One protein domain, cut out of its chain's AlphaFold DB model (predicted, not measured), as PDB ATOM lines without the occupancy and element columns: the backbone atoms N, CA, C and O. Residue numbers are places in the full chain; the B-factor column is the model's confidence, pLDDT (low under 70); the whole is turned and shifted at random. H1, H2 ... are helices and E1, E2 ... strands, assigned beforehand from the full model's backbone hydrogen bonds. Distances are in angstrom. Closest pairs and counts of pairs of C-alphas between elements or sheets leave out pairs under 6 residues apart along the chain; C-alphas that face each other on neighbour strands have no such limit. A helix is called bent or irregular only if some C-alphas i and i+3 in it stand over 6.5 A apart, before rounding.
ATOM      1  N   GLU A   7      48.469 -15.324  69.748       81.62
ATOM      2  CA  GLU A   7      48.671 -13.913  70.085       81.62
ATOM      3  C   GLU A   7      47.882 -13.492  71.335       81.62
ATOM      4  O   GLU A   7      48.336 -12.641  72.105       81.62
ATOM      5  N   LEU A   8      46.743 -14.139  71.612       86.31
ATOM      6  CA  LEU A   8      45.901 -13.816  72.771       86.31
ATOM      7  C   LEU A   8      46.577 -14.150  74.102       86.31
ATOM      8  O   LEU A   8      46.332 -13.484  75.104       86.31
ATOM      9  N   TRP A   9      47.463 -15.147  74.108       89.12
ATOM     10  CA  TRP A   9      48.223 -15.549  75.293       89.12
ATOM     11  C   TRP A   9      49.219 -14.473  75.730       89.12
ATOM     12  O   TRP A   9      49.567 -14.377  76.906       89.12
ATOM     13  N   MET A  10      49.651 -13.639  74.785       93.88
ATOM     14  CA  MET A  10      50.604 -12.552  75.000       93.88
ATOM     15  C   MET A  10      49.927 -11.199  75.219       93.88
ATOM     16  O   MET A  10      50.618 -10.188  75.319       93.88
ATOM     17  N   CYS A  11      48.595 -11.162  75.309       95.94
ATOM     18  CA  CYS A  11      47.813  -9.937  75.431       95.94
ATOM     19  C   CYS A  11      47.015  -9.870  76.741       95.94
ATOM     20  O   CYS A  11      46.738 -10.868  77.403       95.94
ATOM     21  N   HIS A  12      46.586  -8.658  77.089       97.12
ATOM     22  CA  HIS A  12      45.525  -8.413  78.067       97.12
ATOM     23  C   HIS A  12      44.243  -8.021  77.338       97.12
ATOM     24  O   HIS A  12      44.296  -7.314  76.330       97.12
ATOM     25  N   TYR A  13      43.083  -8.431  77.847       97.38
ATOM     26  CA  TYR A  13      41.809  -7.948  77.316       97.38
ATOM     27  C   TYR A  13      41.385  -6.715  78.108       97.38
ATOM     28  O   TYR A  13      41.017  -6.839  79.272       97.38
ATOM     29  N   LEU A  14      41.463  -5.527  77.506       97.38
ATOM     30  CA  LEU A  14      41.233  -4.243  78.170       97.38
ATOM     31  C   LEU A  14      40.360  -3.332  77.300       97.38
ATOM     32  O   LEU A  14      40.669  -3.078  76.131       97.38
ATOM     33  N   GLY A  15      39.295  -2.780  77.885       94.25
ATOM     34  CA  GLY A  15      38.450  -1.801  77.197       94.25
ATOM     35  C   GLY A  15      37.795  -2.356  75.927       94.25
ATOM     36  O   GLY A  15      37.681  -1.632  74.944       94.25
ATOM     37  N   GLY A  16      37.425  -3.642  75.927       94.19
ATOM     38  CA  GLY A  16      36.770  -4.297  74.788       94.19
ATOM     39  C   GLY A  16      37.707  -4.806  73.685       94.19
ATOM     40  O   GLY A  16      37.229  -5.150  72.611       94.19
ATOM     41  N   ALA A  17      39.026  -4.834  73.904       95.56
ATOM     42  CA  ALA A  17      39.988  -5.297  72.906       95.56
ATOM     43  C   ALA A  17      41.181  -6.024  73.538       95.56
ATOM     44  O   ALA A  17      41.566  -5.737  74.672       95.56
ATOM     45  N   TRP A  18      41.808  -6.913  72.769       96.00
ATOM     46  CA  TRP A  18      43.111  -7.489  73.098       96.00
ATOM     47  C   TRP A  18      44.207  -6.449  72.870       96.00
ATOM     48  O   TRP A  18      44.257  -5.803  71.824       96.00
ATOM     49  N   ARG A  19      45.054  -6.232  73.874       96.69
ATOM     50  CA  ARG A  19      46.091  -5.199  73.866       96.69
ATOM     51  C   ARG A  19      47.411  -5.759  74.361       96.69
ATOM     52  O   ARG A  19      47.442  -6.528  75.322       96.69
ATOM     53  N   ALA A  20      48.492  -5.275  73.756       96.31
ATOM     54  CA  ALA A  20      49.841  -5.549  74.218       96.31
ATOM     55  C   ALA A  20      50.017  -5.093  75.688       96.31
ATOM     56  O   ALA A  20      49.625  -3.962  76.037       96.31
ATOM     57  N   PRO A  21      50.583  -5.944  76.556       96.81
ATOM     58  CA  PRO A  21      50.986  -5.587  77.911       96.81
ATOM     59  C   PRO A  21      52.063  -4.499  77.909       96.81
ATOM     60  O   PRO A  21      52.821  -4.357  76.949       96.81
ATOM     61  N   LEU A  22      52.124  -3.718  78.984       97.12
ATOM     62  CA  LEU A  22      53.228  -2.794  79.254       97.12
ATOM     63  C   LEU A  22      54.371  -3.508  79.983       97.12
ATOM     64  O   LEU A  22      55.533  -3.133  79.840       97.12
ATOM     65  N   ALA A  23      54.043  -4.527  80.774       95.06
ATOM     66  CA  ALA A  23      55.010  -5.412  81.392       95.06
ATOM     67  C   ALA A  23      55.626  -6.402  80.391       95.06
ATOM     68  O   ALA A  23      55.073  -6.698  79.335       95.06
ATOM     69  N   THR A  24      56.779  -6.952  80.767       94.75
ATOM     70  CA  THR A  24      57.525  -7.944  79.974       94.75
ATOM     71  C   THR A  24      57.740  -9.263  80.710       94.75
ATOM     72  O   THR A  24      58.244 -10.222  80.132       94.75
ATOM     73  N   ARG A  25      57.383  -9.336  81.999       96.88
ATOM     74  CA  ARG A  25      57.572 -10.548  82.798       96.88
ATOM     75  C   ARG A  25      56.573 -11.611  82.354       96.88
ATOM     76  O   ARG A  25      55.383 -11.336  82.283       96.88
ATOM     77  N   MET A  26      57.048 -12.830  82.127       96.38
ATOM     78  CA  MET A  26      56.221 -13.943  81.661       96.38
ATOM     79  C   MET A  26      56.143 -15.063  82.701       96.38
ATOM     80  O   MET A  26      57.026 -15.196  83.552       96.38
ATOM     81  N   ALA A  27      55.094 -15.878  82.618       96.62
ATOM     82  CA  ALA A  27      54.937 -17.110  83.381       96.62
ATOM     83  C   ALA A  27      54.578 -18.277  82.460       96.62
ATOM     84  O   ALA A  27      53.813 -18.113  81.508       96.62
ATOM     85  N   CYS A  28      55.113 -19.462  82.766       95.62
ATOM     86  CA  CYS A  28      54.753 -20.688  82.065       95.62
ATOM     87  C   CYS A  28      53.361 -21.162  82.483       95.62
ATOM     88  O   CYS A  28      53.035 -21.224  83.672       95.62
ATOM     89  N   VAL A  29      52.587 -21.578  81.491       94.06
ATOM     90  CA  VAL A  29      51.362 -22.345  81.683       94.06
ATOM     91  C   VAL A  29      51.733 -23.815  81.580       94.06
ATOM     92  O   VAL A  29      52.413 -24.232  80.642       94.06
ATOM     93  N   LEU A  30      51.357 -24.579  82.595       92.94
ATOM     94  CA  LEU A  30      51.694 -25.981  82.757       92.94
ATOM     95  C   LEU A  30      50.445 -26.822  82.509       92.94
ATOM     96  O   LEU A  30      49.359 -26.529  83.007       92.94
ATOM     97  N   GLY A  31      50.605 -27.892  81.740       87.62
ATOM     98  CA  GLY A  31      49.587 -28.915  81.571       87.62
ATOM     99  C   GLY A  31      49.473 -29.831  82.798       87.62
ATOM    100  O   GLY A  31      50.288 -29.752  83.721       87.62
ATOM    101  N   PRO A  32      48.512 -30.770  82.795       86.12
ATOM    102  CA  PRO A  32      48.271 -31.682  83.919       86.12
ATOM    103  C   PRO A  32      49.484 -32.536  84.319       86.12
ATOM    104  O   PRO A  32      49.628 -32.901  85.478       86.12
ATOM    105  N   CYS A  33      50.368 -32.844  83.366       89.94
ATOM    106  CA  CYS A  33      51.600 -33.605  83.591       89.94
ATOM    107  C   CYS A  33      52.816 -32.732  83.959       89.94
ATOM    108  O   CYS A  33      53.931 -33.240  84.021       89.94
ATOM    109  N   GLY A  34      52.630 -31.422  84.153       88.50
ATOM    110  CA  GLY A  34      53.709 -30.473  84.440       88.50
ATOM    111  C   GLY A  34      54.497 -29.999  83.214       88.50
ATOM    112  O   GLY A  34      55.366 -29.142  83.353       88.50
ATOM    113  N   ALA A  35      54.196 -30.503  82.014       91.94
ATOM    114  CA  ALA A  35      54.794 -29.999  80.779       91.94
ATOM    115  C   ALA A  35      54.326 -28.568  80.477       91.94
ATOM    116  O   ALA A  35      53.161 -28.239  80.691       91.94
ATOM    117  N   VAL A  36      55.212 -27.727  79.940       93.19
ATOM    118  CA  VAL A  36      54.852 -26.369  79.509       93.19
ATOM    119  C   VAL A  36      53.957 -26.450  78.272       93.19
ATOM    120  O   VAL A  36      54.346 -27.024  77.258       93.19
ATOM    121  N   THR A  37      52.764 -25.869  78.357       90.31
ATOM    122  CA  THR A  37      51.776 -25.809  77.267       90.31
ATOM    123  C   THR A  37      51.681 -24.426  76.634       90.31
ATOM    124  O   THR A  37      51.138 -24.291  75.541       90.31
ATOM    125  N   GLY A  38      52.222 -23.402  77.295       91.06
ATOM    126  CA  GLY A  38      52.238 -22.035  76.798       91.06
ATOM    127  C   GLY A  38      52.879 -21.073  77.787       91.06
ATOM    128  O   GLY A  38      53.463 -21.477  78.796       91.06
ATOM    129  N   GLN A  39      52.762 -19.785  77.496       94.56
ATOM    130  CA  GLN A  39      53.207 -18.711  78.375       94.56
ATOM    131  C   GLN A  39      52.166 -17.597  78.386       94.56
ATOM    132  O   GLN A  39      51.408 -17.458  77.431       94.56
ATOM    133  N   VAL A  40      52.147 -16.798  79.450       96.38
ATOM    134  CA  VAL A  40      51.383 -15.546  79.527       96.38
ATOM    135  C   VAL A  40      52.271 -14.423  80.036       96.38
ATOM    136  O   VAL A  40      53.218 -14.670  80.787       96.38
ATOM    137  N   VAL A  41      51.960 -13.188  79.654       97.25
ATOM    138  CA  VAL A  41      52.603 -12.004  80.236       97.25
ATOM    139  C   VAL A  41      51.876 -11.635  81.526       97.25
ATOM    140  O   VAL A  41      50.654 -11.502  81.546       97.25
ATOM    141  N   LEU A  42      52.630 -11.484  82.611       97.62
ATOM    142  CA  LEU A  42      52.131 -11.065  83.913       97.62
ATOM    143  C   LEU A  42      51.976  -9.547  83.953       97.62
ATOM    144  O   LEU A  42      52.891  -8.809  83.587       97.62
ATOM    145  N   ALA A  43      50.838  -9.092  84.457       97.81
ATOM    146  CA  ALA A  43      50.512  -7.687  84.584       97.81
ATOM    147  C   ALA A  43      51.443  -6.984  85.573       97.81
ATOM    148  O   ALA A  43      51.643  -7.429  86.707       97.81
ATOM    149  N   GLY A  44      51.985  -5.846  85.146       97.31
ATOM    150  CA  GLY A  44      52.669  -4.909  86.028       97.31
ATOM    151  C   GLY A  44      51.713  -3.873  86.617       97.31
ATOM    152  O   GLY A  44      50.538  -3.791  86.257       97.31
ATOM    153  N   ARG A  45      52.243  -2.997  87.478       97.12
ATOM    154  CA  ARG A  45      51.471  -1.877  88.042       97.12
ATOM    155  C   ARG A  45      50.852  -0.989  86.955       97.12
ATOM    156  O   ARG A  45      49.679  -0.655  87.044       97.12
ATOM    157  N   ALA A  46      51.612  -0.678  85.904       97.88
ATOM    158  CA  ALA A  46      51.131   0.143  84.796       97.88
ATOM    159  C   ALA A  46      49.982  -0.519  84.010       97.88
ATOM    160  O   ALA A  46      49.069   0.172  83.559       97.88
ATOM    161  N   ASP A  47      49.989  -1.849  83.864       98.12
ATOM    162  CA  ASP A  47      48.887  -2.581  83.231       98.12
ATOM    163  C   ASP A  47      47.617  -2.534  84.078       98.12
ATOM    164  O   ASP A  47      46.532  -2.317  83.539       98.12
ATOM    165  N   MET A  48      47.762  -2.673  85.398       97.69
ATOM    166  CA  MET A  48      46.663  -2.553  86.356       97.69
ATOM    167  C   MET A  48      46.050  -1.153  86.345       97.69
ATOM    168  O   MET A  48      44.836  -1.014  86.201       97.69
ATOM    169  N   ASP A  49      46.880  -0.112  86.434       97.88
ATOM    170  CA  ASP A  49      46.418   1.276  86.393       97.88
ATOM    171  C   ASP A  49      45.699   1.564  85.057       97.88
ATOM    172  O   ASP A  49      44.612   2.153  85.033       97.88
ATOM    173  N   ARG A  50      46.245   1.060  83.938       97.69
ATOM    174  CA  ARG A  50      45.615   1.142  82.613       97.69
ATOM    175  C   ARG A  50      44.264   0.425  82.583       97.69
ATOM    176  O   ARG A  50      43.301   1.011  82.093       97.69
ATOM    177  N   ALA A  51      44.167  -0.787  83.124       97.12
ATOM    178  CA  ALA A  51      42.914  -1.534  83.199       97.12
ATOM    179  C   ALA A  51      41.848  -0.756  83.977       97.12
ATOM    180  O   ALA A  51      40.767  -0.509  83.444       97.12
ATOM    181  N   HIS A  52      42.179  -0.285  85.181       96.62
ATOM    182  CA  HIS A  52      41.265   0.492  86.017       96.62
ATOM    183  C   HIS A  52      40.793   1.781  85.337       96.62
ATOM    184  O   HIS A  52      39.607   2.095  85.391       96.62
ATOM    185  N   SER A  53      41.675   2.492  84.626       97.19
ATOM    186  CA  SER A  53      41.299   3.708  83.884       97.19
ATOM    187  C   SER A  53      40.269   3.457  82.767       97.19
ATOM    188  O   SER A  53      39.501   4.353  82.394       97.19
ATOM    189  N   MET A  54      40.221   2.228  82.244       97.25
ATOM    190  CA  MET A  54      39.330   1.808  81.162       97.25
ATOM    191  C   MET A  54      38.036   1.154  81.658       97.25
ATOM    192  O   MET A  54      37.144   0.929  80.841       97.25
ATOM    193  N   LEU A  55      37.902   0.865  82.958       95.69
ATOM    194  CA  LEU A  55      36.711   0.204  83.492       95.69
ATOM    195  C   LEU A  55      35.482   1.100  83.417       95.69
ATOM    196  O   LEU A  55      35.539   2.296  83.716       95.69
ATOM    197  N   ARG A  56      34.354   0.513  83.034       95.19
ATOM    198  CA  ARG A  56      33.063   1.190  82.935       95.19
ATOM    199  C   ARG A  56      31.963   0.274  83.480       95.19
ATOM    200  O   ARG A  56      31.949  -0.901  83.124       95.19
ATOM    201  N   PRO A  57      31.019   0.796  84.279       92.25
ATOM    202  CA  PRO A  57      29.823   0.058  84.670       92.25
ATOM    203  C   PRO A  57      29.040  -0.470  83.461       92.25
ATOM    204  O   PRO A  57      28.822   0.248  82.472       92.25
ATOM    205  N   ALA A  58      28.587  -1.716  83.565       94.94
ATOM    206  CA  ALA A  58      27.732  -2.362  82.580       94.94
ATOM    207  C   ALA A  58      26.248  -2.252  82.982       94.94
ATOM    208  O   ALA A  58      25.933  -2.239  84.176       94.94
ATOM    209  N   PRO A  59      25.313  -2.164  82.021       96.25
ATOM    210  CA  PRO A  59      23.887  -2.227  82.316       96.25
ATOM    211  C   PRO A  59      23.479  -3.632  82.791       96.25
ATOM    212  O   PRO A  59      24.179  -4.616  82.564       96.25
ATOM    213  N   ALA A  60      22.296  -3.737  83.404       95.75
ATOM    214  CA  ALA A  60      21.785  -5.005  83.932       95.75
ATOM    215  C   ALA A  60      21.621  -6.107  82.864       95.75
ATOM    216  O   ALA A  60      21.741  -7.284  83.193       95.75
ATOM    217  N   MET A  61      21.356  -5.736  81.603       96.44
ATOM    218  CA  MET A  61      21.262  -6.697  80.495       96.44
ATOM    219  C   MET A  61      22.617  -7.352  80.206       96.44
ATOM    220  O   MET A  61      22.700  -8.574  80.217       96.44
ATOM    221  N   ASP A  62      23.680  -6.557  80.048       96.56
ATOM    222  CA  ASP A  62      25.043  -7.069  79.855       96.56
ATOM    223  C   ASP A  62      25.490  -7.926  81.047       96.56
ATOM    224  O   ASP A  62      26.134  -8.954  80.870       96.56
ATOM    225  N   ASP A  63      25.137  -7.529  82.273       97.12
ATOM    226  CA  ASP A  63      25.450  -8.313  83.470       97.12
ATOM    227  C   ASP A  63      24.734  -9.674  83.495       97.12
ATOM    228  O   ASP A  63      25.314 -10.682  83.907       97.12
ATOM    229  N   LEU A  64      23.482  -9.725  83.034       97.38
ATOM    230  CA  LEU A  64      22.746 -10.976  82.880       97.38
ATOM    231  C   LEU A  64      23.397 -11.871  81.820       97.38
ATOM    232  O   LEU A  64      23.595 -13.061  82.068       97.38
ATOM    233  N   GLU A  65      23.753 -11.309  80.666       97.50
ATOM    234  CA  GLU A  65      24.434 -12.039  79.594       97.50
ATOM    235  C   GLU A  65      25.804 -12.556  80.050       97.50
ATOM    236  O   GLU A  65      26.128 -13.727  79.858       97.50
ATOM    237  N   TYR A  66      26.576 -11.739  80.767       97.31
ATOM    238  CA  TYR A  66      27.827 -12.163  81.390       97.31
ATOM    239  C   TYR A  66      27.625 -13.357  82.330       97.31
ATOM    240  O   TYR A  66      28.357 -14.342  82.246       97.31
ATOM    241  N   ARG A  67      26.595 -13.334  83.184       96.50
ATOM    242  CA  ARG A  67      26.268 -14.471  84.059       96.50
ATOM    243  C   ARG A  67      25.881 -15.731  83.279       96.50
ATOM    244  O   ARG A  67      26.225 -16.830  83.711       96.50
ATOM    245  N   GLN A  68      25.223 -15.600  82.127       96.69
ATOM    246  CA  GLN A  68      24.944 -16.734  81.237       96.69
ATOM    247  C   GLN A  68      26.228 -17.298  80.614       96.69
ATOM    248  O   GLN A  68      26.394 -18.518  80.563       96.69
ATOM    249  N   ILE A  69      27.167 -16.433  80.210       96.19
ATOM    250  CA  ILE A  69      28.496 -16.850  79.741       96.19
ATOM    251  C   ILE A  69      29.223 -17.626  80.844       96.19
ATOM    252  O   ILE A  69      29.739 -18.713  80.579       96.19
ATOM    253  N   LEU A  70      29.219 -17.118  82.083       94.94
ATOM    254  CA  LEU A  70      29.823 -17.800  83.230       94.94
ATOM    255  C   LEU A  70      29.208 -19.180  83.471       94.94
ATOM    256  O   LEU A  70      29.944 -20.152  83.625       94.94
ATOM    257  N   ALA A  71      27.877 -19.286  83.455       93.38
ATOM    258  CA  ALA A  71      27.184 -20.562  83.617       93.38
ATOM    259  C   ALA A  71      27.564 -21.571  82.517       93.38
ATOM    260  O   ALA A  71      27.705 -22.764  82.784       93.38
ATOM    261  N   GLY A  72      27.796 -21.094  81.290       91.75
ATOM    262  CA  GLY A  72      28.242 -21.913  80.162       91.75
ATOM    263  C   GLY A  72      29.686 -22.423  80.257       91.75
ATOM    264  O   GLY A  72      30.066 -23.294  79.474       91.75
ATOM    265  N   LEU A  73      30.506 -21.919  81.189       88.56
ATOM    266  CA  LEU A  73      31.864 -22.430  81.407       88.56
ATOM    267  C   LEU A  73      31.888 -23.753  82.187       88.56
ATOM    268  O   LEU A  73      32.877 -24.477  82.059       88.56
ATOM    269  N   GLY A  74      30.811 -24.082  82.913       82.50
ATOM    270  CA  GLY A  74      30.681 -25.284  83.742       82.50
ATOM    271  C   GLY A  74      31.501 -25.246  85.038       82.50
ATOM    272  O   GLY A  74      32.091 -24.223  85.385       82.50
ATOM    273  N   ASP A  75      31.562 -26.385  85.737       80.31
ATOM    274  CA  ASP A  75      32.366 -26.565  86.956       80.31
ATOM    275  C   ASP A  75      33.853 -26.717  86.613       80.31
ATOM    276  O   ASP A  75      34.422 -27.810  86.565       80.31
ATOM    277  N   VAL A  76      34.499 -25.589  86.339       83.12
ATOM    278  CA  VAL A  76      35.949 -25.521  86.172       83.12
ATOM    279  C   VAL A  76      36.571 -25.139  87.508       83.12
ATOM    280  O   VAL A  76      36.321 -24.055  88.031       83.12
ATOM    281  N   ALA A  77      37.424 -26.012  88.045       85.94
ATOM    282  CA  ALA A  77      38.240 -25.681  89.207       85.94
ATOM    283  C   ALA A  77      39.294 -24.635  88.811       85.94
ATOM    284  O   ALA A  77      40.279 -24.958  88.148       85.94
ATOM    285  N   LEU A  78      39.062 -23.383  89.202       89.38
ATOM    286  CA  LEU A  78      39.960 -22.257  88.946       89.38
ATOM    287  C   LEU A  78      40.768 -21.920  90.193       89.38
ATOM    288  O   LEU A  78      40.279 -22.032  91.319       89.38
ATOM    289  N   ARG A  79      42.005 -21.466  89.991       92.50
ATOM    290  CA  ARG A  79      42.856 -20.982  91.086       92.50
ATOM    291  C   ARG A  79      42.429 -19.600  91.546       92.50
ATOM    292  O   ARG A  79      42.540 -19.296  92.732       92.50
ATOM    293  N   THR A  80      41.935 -18.778  90.626       91.38
ATOM    294  CA  THR A  80      41.343 -17.481  90.953       91.38
ATOM    295  C   THR A  80      39.854 -17.483  90.609       91.38
ATOM    296  O   THR A  80      39.511 -17.756  89.455       91.38
ATOM    297  N   PRO A  81      38.962 -17.148  91.564       92.00
ATOM    298  CA  PRO A  81      37.530 -17.096  91.299       92.00
ATOM    299  C   PRO A  81      37.201 -16.035  90.244       92.00
ATOM    300  O   PRO A  81      37.782 -14.947  90.233       92.00
ATOM    301  N   LEU A  82      36.250 -16.357  89.365       93.81
ATOM    302  CA  LEU A  82      35.739 -15.412  88.376       93.81
ATOM    303  C   LEU A  82      34.935 -14.300  89.071       93.81
ATOM    304  O   LEU A  82      34.231 -14.578  90.046       93.81
ATOM    305  N   PRO A  83      34.969 -13.055  88.560       94.81
ATOM    306  CA  PRO A  83      34.045 -12.019  89.004       94.81
ATOM    307  C   PRO A  83      32.611 -12.475  88.744       94.81
ATOM    308  O   PRO A  83      32.299 -12.895  87.635       94.81
ATOM    309  N   SER A  84      31.728 -12.384  89.735       93.38
ATOM    310  CA  SER A  84      30.332 -12.830  89.602       93.38
ATOM    311  C   SER A  84      29.440 -11.850  88.831       93.38
ATOM    312  O   SER A  84      28.326 -12.204  88.449       93.38
ATOM    313  N   SER A  85      29.918 -10.622  88.613       94.56
ATOM    314  CA  SER A  85      29.186  -9.527  87.978       94.56
ATOM    315  C   SER A  85      30.148  -8.558  87.289       94.56
ATOM    316  O   SER A  85      31.309  -8.436  87.682       94.56
ATOM    317  N   ILE A  86      29.633  -7.843  86.289       96.31
ATOM    318  CA  ILE A  86      30.311  -6.746  85.577       96.31
ATOM    319  C   ILE A  86      29.574  -5.407  85.726       96.31
ATOM    320  O   ILE A  86      29.976  -4.405  85.135       96.31
ATOM    321  N   ALA A  87      28.509  -5.352  86.532       95.31
ATOM    322  CA  ALA A  87      27.665  -4.165  86.685       95.31
ATOM    323  C   ALA A  87      28.448  -2.916  87.134       95.31
ATOM    324  O   ALA A  87      28.061  -1.797  86.816       95.31
ATOM    325  N   GLN A  88      29.578  -3.094  87.823       94.19
ATOM    326  CA  GLN A  88      30.460  -2.011  88.281       94.19
ATOM    327  C   GLN A  88      31.769  -1.902  87.478       94.19
ATOM    328  O   GLN A  88      32.626  -1.082  87.800       94.19
ATOM    329  N   GLY A  89      31.918  -2.699  86.419       94.81
ATOM    330  CA  GLY A  89      33.209  -2.987  85.809       94.81
ATOM    331  C   GLY A  89      33.973  -4.032  86.627       94.81
ATOM    332  O   GLY A  89      34.069  -3.929  87.848       94.81
ATOM    333  N   ALA A  90      34.517  -5.047  85.963       96.12
ATOM    334  CA  ALA A  90      35.243  -6.129  86.618       96.12
ATOM    335  C   ALA A  90      36.668  -6.264  86.087       96.12
ATOM    336  O   ALA A  90      36.902  -6.224  84.880       96.12
ATOM    337  N   VAL A  91      37.610  -6.500  86.996       97.06
ATOM    338  CA  VAL A  91      38.956  -6.967  86.657       97.06
ATOM    339  C   VAL A  91      39.065  -8.413  87.100       97.06
ATOM    340  O   VAL A  91      38.910  -8.711  88.283       97.06
ATOM    341  N   TYR A  92      39.355  -9.307  86.162       97.69
ATOM    342  CA  TYR A  92      39.750 -10.668  86.470       97.69
ATOM    343  C   TYR A  92      41.273 -10.790  86.398       97.69
ATOM    344  O   TYR A  92      41.873 -10.606  85.339       97.69
ATOM    345  N   LEU A  93      41.883 -11.091  87.544       97.25
ATOM    346  CA  LEU A  93      43.317 -11.323  87.687       97.25
ATOM    347  C   LEU A  93      43.598 -12.820  87.724       97.25
ATOM    348  O   LEU A  93      43.761 -13.405  88.792       97.25
ATOM    349  N   ALA A  94      43.617 -13.437  86.550       97.12
ATOM    350  CA  ALA A  94      43.776 -14.875  86.419       97.12
ATOM    351  C   ALA A  94      45.173 -15.336  86.858       97.12
ATOM    352  O   ALA A  94      46.184 -14.686  86.570       97.12
ATOM    353  N   ALA A  95      45.242 -16.510  87.485       96.44
ATOM    354  CA  ALA A  95      46.499 -17.236  87.599       96.44
ATOM    355  C   ALA A  95      46.959 -17.708  86.203       96.44
ATOM    356  O   ALA A  95      46.115 -17.984  85.343       96.44
ATOM    357  N   PRO A  96      48.268 -17.912  85.957       95.50
ATOM    358  CA  PRO A  96      48.757 -18.341  84.645       95.50
ATOM    359  C   PRO A  96      48.178 -19.698  84.235       95.50
ATOM    360  O   PRO A  96      47.896 -19.938  83.067       95.50
ATOM    361  N   GLN A  97      47.926 -20.570  85.213       94.50
ATOM    362  CA  GLN A  97      47.364 -21.900  84.966       94.50
ATOM    363  C   GLN A  97      45.898 -21.875  84.522       94.50
ATOM    364  O   GLN A  97      45.433 -22.830  83.908       94.50
ATOM    365  N   ASP A  98      45.195 -20.767  84.761       94.38
ATOM    366  CA  ASP A  98      43.807 -20.583  84.340       94.38
ATOM    367  C   ASP A  98      43.719 -19.954  82.929       94.38
ATOM    368  O   ASP A  98      42.624 -19.695  82.428       94.38
ATOM    369  N   ALA A  99      44.856 -19.716  82.253       94.00
ATOM    370  CA  ALA A  99      44.934 -18.909  81.034       94.00
ATOM    371  C   ALA A  99      44.011 -19.362  79.903       94.00
ATOM    372  O   ALA A  99      43.324 -18.525  79.321       94.00
ATOM    373  N   ALA A 100      43.928 -20.663  79.620       91.75
ATOM    374  CA  ALA A 100      43.060 -21.168  78.557       91.75
ATOM    375  C   ALA A 100      41.576 -20.841  78.816       91.75
ATOM    376  O   ALA A 100      40.842 -20.460  77.901       91.75
ATOM    377  N   ILE A 101      41.136 -20.954  80.071       92.88
ATOM    378  CA  ILE A 101      39.757 -20.663  80.477       92.88
ATOM    379  C   ILE A 101      39.517 -19.157  80.497       92.88
ATOM    380  O   ILE A 101      38.498 -18.694  79.989       92.88
ATOM    381  N   ALA A 102      40.481 -18.391  81.004       95.38
ATOM    382  CA  ALA A 102      40.434 -16.939  81.020       95.38
ATOM    383  C   ALA A 102      40.332 -16.353  79.597       95.38
ATOM    384  O   ALA A 102      39.470 -15.512  79.337       95.38
ATOM    385  N   ILE A 103      41.132 -16.854  78.647       95.06
ATOM    386  CA  ILE A 103      41.082 -16.443  77.233       95.06
ATOM    387  C   ILE A 103      39.736 -16.803  76.613       95.06
ATOM    388  O   ILE A 103      39.156 -15.995  75.881       95.06
ATOM    389  N   ARG A 104      39.213 -17.997  76.913       93.75
ATOM    390  CA  ARG A 104      37.892 -18.428  76.443       93.75
ATOM    391  C   ARG A 104      36.792 -17.491  76.941       93.75
ATOM    392  O   ARG A 104      35.990 -17.050  76.123       93.75
ATOM    393  N   LEU A 105      36.796 -17.145  78.230       94.88
ATOM    394  CA  LEU A 105      35.853 -16.194  78.823       94.88
ATOM    395  C   LEU A 105      35.937 -14.823  78.141       94.88
ATOM    396  O   LEU A 105      34.931 -14.328  77.639       94.88
ATOM    397  N   ALA A 106      37.132 -14.232  78.060       95.81
ATOM    398  CA  ALA A 106      37.325 -12.924  77.427       95.81
ATOM    399  C   ALA A 106      36.900 -12.928  75.948       95.81
ATOM    400  O   ALA A 106      36.267 -11.987  75.477       95.81
ATOM    401  N   SER A 107      37.170 -14.019  75.227       94.50
ATOM    402  CA  SER A 107      36.741 -14.188  73.834       94.50
ATOM    403  C   SER A 107      35.222 -14.304  73.695       94.50
ATOM    404  O   SER A 107      34.657 -13.781  72.737       94.50
ATOM    405  N   GLN A 108      34.545 -14.985  74.624       95.19
ATOM    406  CA  GLN A 108      33.082 -15.065  74.644       95.19
ATOM    407  C   GLN A 108      32.459 -13.701  74.949       95.19
ATOM    408  O   GLN A 108      31.552 -13.290  74.235       95.19
ATOM    409  N   ILE A 109      33.004 -12.967  75.921       95.19
ATOM    410  CA  ILE A 109      32.600 -11.588  76.234       95.19
ATOM    411  C   ILE A 109      32.768 -10.672  75.018       95.19
ATOM    412  O   ILE A 109      31.862  -9.908  74.692       95.19
ATOM    413  N   ALA A 110      33.904 -10.766  74.321       93.25
ATOM    414  CA  ALA A 110      34.162  -9.976  73.121       93.25
ATOM    415  C   ALA A 110      33.144 -10.272  72.008       93.25
ATOM    416  O   ALA A 110      32.655  -9.353  71.357       93.25
ATOM    417  N   ARG A 111      32.793 -11.549  71.806       94.19
ATOM    418  CA  ARG A 111      31.805 -11.974  70.798       94.19
ATOM    419  C   ARG A 111      30.372 -11.599  71.158       94.19
ATOM    420  O   ARG A 111      29.601 -11.306  70.254       94.19
ATOM    421  N   ALA A 112      30.036 -11.612  72.445       94.06
ATOM    422  CA  ALA A 112      28.750 -11.146  72.956       94.06
ATOM    423  C   ALA A 112      28.563  -9.631  72.761       94.06
ATOM    424  O   ALA A 112      27.450  -9.127  72.814       94.06
ATOM    425  N   GLY A 113      29.647  -8.888  72.502       92.62
ATOM    426  CA  GLY A 113      29.564  -7.448  72.283       92.62
ATOM    427  C   GLY A 113      29.202  -6.676  73.552       92.62
ATOM    428  O   GLY A 113      28.656  -5.576  73.453       92.62
ATOM    429  N   LEU A 114      29.517  -7.232  74.731       94.38
ATOM    430  CA  LEU A 114      29.301  -6.548  76.007       94.38
ATOM    431  C   LEU A 114      30.029  -5.201  76.019       94.38
ATOM    432  O   LEU A 114      31.078  -5.035  75.383       94.38
ATOM    433  N   ARG A 115      29.496  -4.239  76.780       94.62
ATOM    434  CA  ARG A 115      30.013  -2.869  76.817       94.62
ATOM    435  C   ARG A 115      31.544  -2.825  76.990       94.62
ATOM    436  O   ARG A 115      32.074  -3.376  77.959       94.62
ATOM    437  N   PRO A 116      32.276  -2.107  76.113       94.19
ATOM    438  CA  PRO A 116      33.711  -1.908  76.277       94.19
ATOM    439  C   PRO A 116      34.050  -1.339  77.658       94.19
ATOM    440  O   PRO A 116      33.467  -0.348  78.097       94.19
ATOM    441  N   GLY A 117      34.995  -1.980  78.349       94.38
ATOM    442  CA  GLY A 117      35.390  -1.599  79.709       94.38
ATOM    443  C   GLY A 117      34.557  -2.234  80.826       94.38
ATOM    444  O   GLY A 117      34.926  -2.093  81.986       94.38
ATOM    445  N   ALA A 118      33.494  -2.982  80.519       95.38
ATOM    446  CA  ALA A 118      32.760  -3.749  81.528       95.38
ATOM    447  C   ALA A 118      33.606  -4.858  82.173       95.38
ATOM    448  O   ALA A 118      33.400  -5.222  83.327       95.38
ATOM    449  N   PHE A 119      34.575  -5.385  81.429       97.50
ATOM    450  CA  PHE A 119      35.439  -6.469  81.861       97.50
ATOM    451  C   PHE A 119      36.871  -6.237  81.380       97.50
ATOM    452  O   PHE A 119      37.098  -5.801  80.246       97.50
ATOM    453  N   ALA A 120      37.828  -6.564  82.242       97.44
ATOM    454  CA  ALA A 120      39.247  -6.610  81.949       97.44
ATOM    455  C   ALA A 120      39.831  -7.959  82.393       97.44
ATOM    456  O   ALA A 120      39.566  -8.403  83.509       97.44
ATOM    457  N   LEU A 121      40.653  -8.582  81.547       97.88
ATOM    458  CA  LEU A 121      41.437  -9.773  81.885       97.88
ATOM    459  C   LEU A 121      42.922  -9.427  81.908       97.88
ATOM    460  O   LEU A 121      43.469  -8.976  80.897       97.88
ATOM    461  N   LEU A 122      43.566  -9.728  83.033       97.81
ATOM    462  CA  LEU A 122      45.014  -9.712  83.188       97.81
ATOM    463  C   LEU A 122      45.497 -10.971  83.926       97.81
ATOM    464  O   LEU A 122      44.694 -11.718  84.484       97.81
ATOM    465  N   TYR A 123      46.815 -11.181  83.949       97.31
ATOM    466  CA  TYR A 123      47.449 -12.311  84.635       97.31
ATOM    467  C   TYR A 123      48.328 -11.843  85.790       97.31
ATOM    468  O   TYR A 123      49.068 -10.873  85.644       97.31
ATOM    469  N   GLN A 124      48.301 -12.557  86.909       95.56
ATOM    470  CA  GLN A 124      49.188 -12.327  88.055       95.56
ATOM    471  C   GLN A 124      49.876 -13.629  88.477       95.56
ATOM    472  O   GLN A 124      49.415 -14.702  88.101       95.56
TER     473      GLN A 124
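Overview. This is residues 7 to 124 of the 125 residues of an uncharacterized protein of Roseibaca calidilacus (UniProt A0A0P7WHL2). Two short strand pairs, E5 with E6 and E1 with E2, sit side by side as a small wall through the middle, E6 next to E1, with H3 over one side and H1 over the other. The hairpin E3 and E4 packs on the start of H3 at one end of the long axis, and H2 packs on the later part of H3 at the other end. The printed part has 118 residues with three named helices and six named strands, in the order E1 E2 E3 E4 H1 H2 E5 H3 E6, of mixed class. There are three two-stranded sheets: E1 and E2 and E3 and E4 are antiparallel, E5 and E6 parallel. The whole is compact, with a radius of gyration of the C-alphas of 13.6 A and spans of 41 by 33 by 21 A.

Along the chain. E1, residues 12 to 14, begins at C-alpha 12 at (45.525, -8.413, 78.067), and E2 is residues 17 to 19. E3 is residues 26 to 30, 12.9 A, and E4 residues 36 to 41, 14.6 A. H1, residues 45 to 54, is 14.4 A long, and H2, residues 60 to 71, is 16.5 A. E5 is residues 90 to 94, 12.2 A. H3, residues 96 to 112, is 24.3 A long, starting at (48.757, -18.341, 84.645); it is irregular, with C-alphas 97 and 100 7.8 A apart, and has a kink of 29 degrees near residue 103. E6, residues 119 to 123, is 13.6 A long and ends at (47.449, -12.311, 84.635).

Arrangement. E5, H3 and E6 form a strand-helix-strand unit, two parallel neighbour strands with a helix between them, and its crossover is right-handed. Across E5 and E6, N 92 and O 120 are 2.8 A apart, within hydrogen-bond range. The closest C-alphas of E6 and E1 are those of Ala 120 and Leu 14, 4.9 A. In the hairpin E1 and E2, N 14 and O 17 are 2.8 A apart. The closest C-alphas of H1 and E6 are those of Ala 51 and Ala 120, 6.4 A. H1 and H3 are apart. In the hairpin E3 and E4, N 29 and O 38 are 2.8 A apart; the closest C-alphas of E3 and H3 are those of Val 29 and Gln 97, 5.2 A. Residues 65 to 70 of H2 touch residues 105 to 112 of H3, closest at the C-alphas of Tyr 66 and Ile 109, 7.0 A, at a steep tilt of 44 degrees, opposite ways. In H1 and H2 every O i to N i+4 pair is within hydrogen-bond range, in H3 11 of 13.

Size, cuts and confidence. The two C-alphas farthest apart are those of Cys 33 and Pro 59, 41.9 A. The printed part has no cut. The link from H2 to E5, residues 72 to 89, is long. Mean pLDDT of the printed part is 94.4, and no printed residue is under 70.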